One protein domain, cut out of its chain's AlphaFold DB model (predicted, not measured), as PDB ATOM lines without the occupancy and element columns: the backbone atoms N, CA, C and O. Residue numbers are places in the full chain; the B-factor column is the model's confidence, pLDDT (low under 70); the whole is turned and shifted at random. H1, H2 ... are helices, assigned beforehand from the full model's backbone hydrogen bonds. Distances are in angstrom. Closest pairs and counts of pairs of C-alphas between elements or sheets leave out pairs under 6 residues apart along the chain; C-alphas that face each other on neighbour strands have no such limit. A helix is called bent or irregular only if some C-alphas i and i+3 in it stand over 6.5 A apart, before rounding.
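This is residues 2 to 57 of the 57 residues of an uncharacterized protein of viral metagenome (UniProt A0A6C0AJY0). A long helix, H2, makes the length of a rod, and a shorter helix, H1, runs back beside the part of it toward the last printed residues, so that the two form a lopsided helical hairpin. The long link, residues 15 to 28, loops over the rest of the way from the end of H1 to the beginning of H2. The printed part has 56 residues with two named helices, H1 then H2, and no named strand; its class is all helix. It is loose, with a radius of gyration of the C-alphas of 12.9 A, and spans 43 by 17 by 13 A.

H2, residues 29 to 55, is the longest helix and has a kink of 50 degrees near residue 49. It is irregular: C-alphas 46 and 49 are 7.3 A apart, and its line is a rough one. H1, residues 2 to 14, touches H2, with 8 pairs of C-alphas within 8 A. The closest C-alphas of the two are those of Ala 3 and Val 55, 6.5 A apart. Their lines stand at a shallow tilt of 31 degrees and run opposite ways, and the two helices form a helical hairpin. Their centres are 10.4 A apart. In H1 every O i to N i+4 pair is within hydrogen-bond range; in H2 21 of 23 are.

H2 has 27 residues and measures 34.9 A from C-alpha 29 at (-50.133, 23.073, 17.221) to C-alpha 55 at (-38.508, 21.431, -15.657). H1 has 13 residues and measures 18.3 A, beginning with C-alpha 2 at (-42.685, 29.442, -12.689).

The two C-alphas farthest apart are those of Gly 26 and Lys 57, at 43.2 A. Those of Trp 2 and Lys 57, the first and last printed, are 12.7 A apart. The printed part has no cut. The link from H1 to H2, 14 residues, is long. The mean pLDDT of the printed part is 91.2, and residues 56 to 57 are under 70.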
ATOM      1  N   TRP A   2     -41.339  29.702 -13.234       87.25
ATOM      2  CA  TRP A   2     -42.685  29.442 -12.689       87.25
ATOM      3  C   TRP A   2     -42.945  27.990 -12.264       87.25
ATOM      4  O   TRP A   2     -43.551  27.768 -11.223       87.25
ATOM      5  N   ALA A   3     -42.417  27.004 -12.997       89.88
ATOM      6  CA  ALA A   3     -42.548  25.590 -12.638       89.88
ATOM      7  C   ALA A   3     -42.006  25.268 -11.232       89.88
ATOM      8  O   ALA A   3     -42.582  24.447 -10.527       89.88
ATOM      9  N   MET A   4     -40.951  25.961 -10.785       92.38
ATOM     10  CA  MET A   4     -40.433  25.796  -9.426       92.38
ATOM     11  C   MET A   4     -41.298  26.441  -8.357       92.38
ATOM     12  O   MET A   4     -41.415  25.896  -7.265       92.38
ATOM     13  N   ALA A   5     -41.917  27.578  -8.670       92.31
ATOM     14  CA  ALA A   5     -42.883  28.196  -7.772       92.31
ATOM     15  C   ALA A   5     -44.113  27.293  -7.601       92.31
ATOM     16  O   ALA A   5     -44.557  27.073  -6.478       92.31
ATOM     17  N   VAL A   6     -44.606  26.699  -8.696       94.31
ATOM     18  CA  VAL A   6     -45.700  25.717  -8.656       94.31
ATOM     19  C   VAL A   6     -45.287  24.477  -7.866       94.31
ATOM     20  O   VAL A   6     -46.034  24.041  -6.996       94.31
ATOM     21  N   TYR A   7     -44.084  23.948  -8.100       94.00
ATOM     22  CA  TYR A   7     -43.552  22.823  -7.335       94.00
ATOM     23  C   TYR A   7     -43.506  23.115  -5.827       94.00
ATOM     24  O   TYR A   7     -44.031  22.336  -5.032       94.00
ATOM     25  N   ALA A   8     -42.940  24.261  -5.435       93.81
ATOM     26  CA  ALA A   8     -42.880  24.691  -4.041       93.81
ATOM     27  C   ALA A   8     -44.278  24.840  -3.424       93.81
ATOM     28  O   ALA A   8     -44.507  24.375  -2.308       93.81
ATOM     29  N   ALA A   9     -45.213  25.453  -4.155       95.44
ATOM     30  CA  ALA A   9     -46.582  25.669  -3.700       95.44
ATOM     31  C   ALA A   9     -47.324  24.345  -3.477       95.44
ATOM     32  O   ALA A   9     -47.958  24.166  -2.439       95.44
ATOM     33  N   VAL A  10     -47.203  23.398  -4.414       95.25
ATOM     34  CA  VAL A  10     -47.793  22.060  -4.288       95.25
ATOM     35  C   VAL A  10     -47.183  21.320  -3.101       95.25
ATOM     36  O   VAL A  10     -47.920  20.790  -2.274       95.25
ATOM     37  N   LEU A  11     -45.853  21.323  -2.972       95.00
ATOM     38  CA  LEU A  11     -45.173  20.651  -1.868       95.00
ATOM     39  C   LEU A  11     -45.602  21.223  -0.505       95.00
ATOM     40  O   LEU A  11     -45.906  20.460   0.409       95.00
ATOM     41  N   PHE A  12     -45.672  22.551  -0.378       94.44
ATOM     42  CA  PHE A  12     -46.133  23.223   0.839       94.44
ATOM     43  C   PHE A  12     -47.592  22.886   1.168       94.44
ATOM     44  O   PHE A  12     -47.910  22.552   2.309       94.44
ATOM     45  N   TYR A  13     -48.476  22.939   0.169       95.00
ATOM     46  CA  TYR A  13     -49.892  22.633   0.355       95.00
ATOM     47  C   TYR A  13     -50.101  21.193   0.837       95.00
ATOM     48  O   TYR A  13     -50.785  20.974   1.833       95.00
ATOM     49  N   LEU A  14     -49.451  20.215   0.198       93.75
ATOM     50  CA  LEU A  14     -49.571  18.803   0.579       93.75
ATOM     51  C   LEU A  14     -49.053  18.525   1.998       93.75
ATOM     52  O   LEU A  14     -49.591  17.666   2.692       93.75
ATOM     53  N   LEU A  15     -48.026  19.258   2.432       93.81
ATOM     54  CA  LEU A  15     -47.446  19.155   3.772       93.81
ATOM     55  C   LEU A  15     -48.101  20.093   4.790       93.81
ATOM     56  O   LEU A  15     -47.644  20.176   5.927       93.81
ATOM     57  N   THR A  16     -49.168  20.800   4.427       92.75
ATOM     58  CA  THR A  16     -49.932  21.572   5.404       92.75
ATOM     59  C   THR A  16     -50.693  20.601   6.317       92.75
ATOM     60  O   THR A  16     -51.354  19.687   5.809       92.75
ATOM     61  N   PRO A  17     -50.630  20.772   7.654       90.31
ATOM     62  CA  PRO A  17     -51.300  19.870   8.581       90.31
ATOM     63  C   PRO A  17     -52.791  19.733   8.256       90.31
ATOM     64  O   PRO A  17     -53.520  20.724   8.223       90.31
ATOM     65  N   GLY A  18     -53.237  18.498   8.024       86.25
ATOM     66  CA  GLY A  18     -54.648  18.187   7.774       86.25
ATOM     67  C   GLY A  18     -55.062  18.176   6.301       86.25
ATOM     68  O   GLY A  18     -56.214  17.858   6.029       86.25
ATOM     69  N   VAL A  19     -54.151  18.465   5.363       88.56
ATOM     70  CA  VAL A  19     -54.408  18.278   3.921       88.56
ATOM     71  C   VAL A  19     -54.225  16.813   3.532       88.56
ATOM     72  O   VAL A  19     -55.178  16.163   3.115       88.56
ATOM     73  N   LEU A  20     -53.008  16.282   3.687       87.88
ATOM     74  CA  LEU A  20     -52.715  14.875   3.402       87.88
ATOM     75  C   LEU A  20     -52.714  14.035   4.685       87.88
ATOM     76  O   LEU A  20     -53.289  12.952   4.739       87.88
ATOM     77  N   LEU A  21     -52.041  14.543   5.720       83.56
ATOM     78  CA  LEU A  21     -51.897  13.914   7.030       83.56
ATOM     79  C   LEU A  21     -51.493  14.958   8.081       83.56
ATOM     80  O   LEU A  21     -51.181  16.101   7.749       83.56
ATOM     81  N   SER A  22     -51.541  14.585   9.359       87.06
ATOM     82  CA  SER A  22     -51.083  15.424  10.474       87.06
ATOM     83  C   SER A  22     -50.152  14.632  11.386       87.06
ATOM     84  O   SER A  22     -50.593  13.714  12.075       87.06
ATOM     85  N   LEU A  23     -48.869  15.001  11.404       84.25
ATOM     86  CA  LEU A  23     -47.855  14.433  12.291       84.25
ATOM     87  C   LEU A  23     -47.251  15.473  13.251       84.25
ATOM     88  O   LEU A  23     -46.942  16.583  12.815       84.25
ATOM     89  N   PRO A  24     -46.996  15.095  14.519       82.25
ATOM     90  CA  PRO A  24     -47.530  13.913  15.204       82.25
ATOM     91  C   PRO A  24     -49.026  14.083  15.530       82.25
ATOM     92  O   PRO A  24     -49.467  15.165  15.920       82.25
ATOM     93  N   ALA A  25     -49.815  13.014  15.385       83.06
ATOM     94  CA  ALA A  25     -51.238  13.042  15.721       83.06
ATOM     95  C   ALA A  25     -51.430  13.329  17.221       83.06
ATOM     96  O   ALA A  25     -50.778  12.715  18.063       83.06
ATOM     97  N   GLY A  26     -52.297  14.289  17.557       83.06
ATOM     98  CA  GLY A  26     -52.521  14.723  18.943       83.06
ATOM     99  C   GLY A  26     -51.415  15.606  19.540       83.06
ATOM    100  O   GLY A  26     -51.500  15.968  20.711       83.06
ATOM    101  N   GLY A  27     -50.388  15.977  18.763       88.38
ATOM    102  CA  GLY A  27     -49.363  16.926  19.194       88.38
ATOM    103  C   GLY A  27     -49.889  18.357  19.341       88.38
ATOM    104  O   GLY A  27     -50.912  18.732  18.764       88.38
ATOM    105  N   SER A  28     -49.158  19.195  20.082       93.62
ATOM    106  CA  SER A  28     -49.458  20.630  20.152       93.62
ATOM    107  C   SER A  28     -49.391  21.274  18.757       93.62
ATOM    108  O   SER A  28     -48.609  20.831  17.911       93.62
ATOM    109  N   ARG A  29     -50.152  22.355  18.516       90.81
ATOM    110  CA  ARG A  29     -50.133  23.073  17.221       90.81
ATOM    111  C   ARG A  29     -48.710  23.436  16.783       90.81
ATOM    112  O   ARG A  29     -48.370  23.259  15.617       90.81
ATOM    113  N   SER A  30     -47.875  23.880  17.723       94.94
ATOM    114  CA  SER A  30     -46.477  24.240  17.467       94.94
ATOM    115  C   SER A  30     -45.621  23.027  17.100       94.94
ATOM    116  O   SER A  30     -44.827  23.107  16.169       94.94
ATOM    117  N   THR A  31     -45.802  21.890  17.783       95.12
ATOM    118  CA  THR A  31     -45.091  20.639  17.466       95.12
ATOM    119  C   THR A  31     -45.456  20.144  16.071       95.12
ATOM    120  O   THR A  31     -44.568  19.834  15.286       95.12
ATOM    121  N   VAL A  32     -46.750  20.124  15.743       95.50
ATOM    122  CA  VAL A  32     -47.240  19.695  14.427       95.50
ATOM    123  C   VAL A  32     -46.695  20.607  13.328       95.50
ATOM    124  O   VAL A  32     -46.173  20.115  12.328       95.50
ATOM    125  N   ALA A  33     -46.748  21.928  13.519       93.69
ATOM    126  CA  ALA A  33     -46.198  22.882  12.560       93.69
ATOM    127  C   ALA A  33     -44.685  22.693  12.361       93.69
ATOM    128  O   ALA A  33     -44.219  22.668  11.224       93.69
ATOM    129  N   LEU A  34     -43.929  22.495  13.447       95.50
ATOM    130  CA  LEU A  34     -42.488  22.254  13.380       95.50
ATOM    131  C   LEU A  34     -42.168  20.956  12.631       95.50
ATOM    132  O   LEU A  34     -41.298  20.956  11.763       95.50
ATOM    133  N   THR A  35     -42.881  19.865  12.919       95.69
ATOM    134  CA  THR A  35     -42.694  18.588  12.223       95.69
ATOM    135  C   THR A  35     -42.917  18.741  10.720       95.69
ATOM    136  O   THR A  35     -42.066  18.317   9.939       95.69
ATOM    137  N   HIS A  36     -43.996  19.399  10.294       95.06
ATOM    138  CA  HIS A  36     -44.251  19.596   8.865       95.06
ATOM    139  C   HIS A  36     -43.258  20.564   8.216       95.06
ATOM    140  O   HIS A  36     -42.843  20.322   7.086       95.06
ATOM    141  N   ALA A  37     -42.810  21.609   8.922       94.94
ATOM    142  CA  ALA A  37     -41.772  22.513   8.427       94.94
ATOM    143  C   ALA A  37     -40.442  21.780   8.187       94.94
ATOM    144  O   ALA A  37     -39.800  21.975   7.154       94.94
ATOM    145  N   VAL A  38     -40.053  20.891   9.109       95.88
ATOM    146  CA  VAL A  38     -38.860  20.047   8.960       95.88
ATOM    147  C   VAL A  38     -39.019  19.087   7.782       95.88
ATOM    148  O   VAL A  38     -38.130  19.020   6.935       95.88
ATOM    149  N   VAL A  39     -40.152  18.383   7.678       95.50
ATOM    150  CA  VAL A  39     -40.409  17.459   6.559       95.50
ATOM    151  C   VAL A  39     -40.402  18.204   5.222       95.50
ATOM    152  O   VAL A  39     -39.755  17.746   4.283       95.50
ATOM    153  N   PHE A  40     -41.036  19.375   5.137       95.75
ATOM    154  CA  PHE A  40     -40.991  20.237   3.953       95.75
ATOM    155  C   PHE A  40     -39.560  20.611   3.572       95.75
ATOM    156  O   PHE A  40     -39.165  20.408   2.422       95.75
ATOM    157  N   GLY A  41     -38.769  21.099   4.531       95.81
ATOM    158  CA  GLY A  41     -37.377  21.471   4.292       95.81
ATOM    159  C   GLY A  41     -36.536  20.297   3.788       95.81
ATOM    160  O   GLY A  41     -35.779  20.452   2.828       95.81
ATOM    161  N   LEU A  42     -36.711  19.111   4.378       97.19
ATOM    162  CA  LEU A  42     -36.010  17.895   3.962       97.19
ATOM    163  C   LEU A  42     -36.412  17.460   2.552       97.19
ATOM    164  O   LEU A  42     -35.539  17.261   1.703       97.19
ATOM    165  N   VAL A  43     -37.713  17.352   2.271       96.44
ATOM    166  CA  VAL A  43     -38.191  16.942   0.944       96.44
ATOM    167  C   VAL A  43     -37.713  17.932  -0.109       96.44
ATOM    168  O   VAL A  43     -37.136  17.507  -1.109       96.44
ATOM    169  N   TRP A  44     -37.851  19.238   0.127       95.19
ATOM    170  CA  TRP A  44     -37.335  20.272  -0.770       95.19
ATOM    171  C   TRP A  44     -35.826  20.122  -1.011       95.19
ATOM    172  O   TRP A  44     -35.381  20.095  -2.162       95.19
ATOM    173  N   HIS A  45     -35.030  19.969   0.051       95.75
ATOM    174  CA  HIS A  45     -33.575  19.856  -0.049       95.75
ATOM    175  C   HIS A  45     -33.140  18.706  -0.970       95.75
ATOM    176  O   HIS A  45     -32.282  18.912  -1.829       95.75
ATOM    177  N   PHE A  46     -33.771  17.537  -0.866       96.38
ATOM    178  CA  PHE A  46     -33.403  16.377  -1.686       96.38
ATOM    179  C   PHE A  46     -33.971  16.403  -3.109       96.38
ATOM    180  O   PHE A  46     -33.389  15.806  -4.012       96.38
ATOM    181  N   THR A  47     -35.084  17.096  -3.344       95.69
ATOM    182  CA  THR A  47     -35.816  17.013  -4.622       95.69
ATOM    183  C   THR A  47     -35.616  18.216  -5.538       95.69
ATOM    184  O   THR A  47     -35.713  18.059  -6.756       95.69
ATOM    185  N   HIS A  48     -35.312  19.407  -5.005       93.00
ATOM    186  CA  HIS A  48     -35.305  20.643  -5.798       93.00
ATOM    187  C   HIS A  48     -34.333  20.589  -6.986       93.00
ATOM    188  O   HIS A  48     -34.673  21.051  -8.071       93.00
ATOM    189  N   LYS A  49     -33.147  19.981  -6.836       92.44
ATOM    190  CA  LYS A  49     -32.188  19.841  -7.950       92.44
ATOM    191  C   LYS A  49     -32.703  18.904  -9.038       92.44
ATOM    192  O   LYS A  49     -32.563  19.206 -10.220       92.44
ATOM    193  N   THR A  50     -33.319  17.794  -8.639       93.69
ATOM    194  CA  THR A  50     -33.900  16.816  -9.567       93.69
ATOM    195  C   THR A  50     -35.034  17.447 -10.359       93.69
ATOM    196  O   THR A  50     -35.029  17.392 -11.585       93.69
ATOM    197  N   VAL A  51     -35.960  18.125  -9.676       92.38
ATOM    198  CA  VAL A  51     -37.057  18.843 -10.332       92.38
ATOM    199  C   VAL A  51     -36.492  19.928 -11.253       92.38
ATOM    200  O   VAL A  51     -36.933  20.037 -12.389       92.38
ATOM    201  N   TRP A  52     -35.444  20.653 -10.849       91.75
ATOM    202  CA  TRP A  52     -34.810  21.669 -11.701       91.75
ATOM    203  C   TRP A  52     -34.253  21.082 -12.989       91.75
ATOM    204  O   TRP A  52     -34.465  21.651 -14.053       91.75
ATOM    205  N   GLY A  53     -33.600  19.924 -12.920       90.62
ATOM    206  CA  GLY A  53     -33.109  19.239 -14.115       90.62
ATOM    207  C   GLY A  53     -34.218  18.761 -15.064       90.62
ATOM    208  O   GLY A  53     -33.952  18.587 -16.253       90.62
ATOM    209  N   LEU A  54     -35.438  18.554 -14.554       89.75
ATOM    210  CA  LEU A  54     -36.593  18.074 -15.319       89.75
ATOM    211  C   LEU A  54     -37.416  19.209 -15.943       89.75
ATOM    212  O   LEU A  54     -37.816  19.091 -17.095       89.75
ATOM    213  N   VAL A  55     -37.673  20.293 -15.201       85.94
ATOM    214  CA  VAL A  55     -38.508  21.431 -15.657       85.94
ATOM    215  C   VAL A  55     -37.715  22.689 -16.027       85.94
ATOM    216  O   VAL A  55     -38.302  23.664 -16.490       85.94
ATOM    217  N   GLY A  56     -36.404  22.711 -15.787       69.69
ATOM    218  CA  GLY A  56     -35.505  23.818 -16.128       69.69
ATOM    219  C   GLY A  56     -34.773  23.664 -17.464       69.69
ATOM    220  O   GLY A  56     -33.892  24.476 -17.737       69.69
ATOM    221  N   LYS A  57     -35.097  22.632 -18.254       57.03
ATOM    222  CA  LYS A  57     -34.681  22.502 -19.659       57.03
ATOM    223  C   LYS A  57     -35.655  23.226 -20.576       57.03
ATOM    224  O   LYS A  57     -36.873  23.130 -20.308       57.03
TER     225      LYS A  57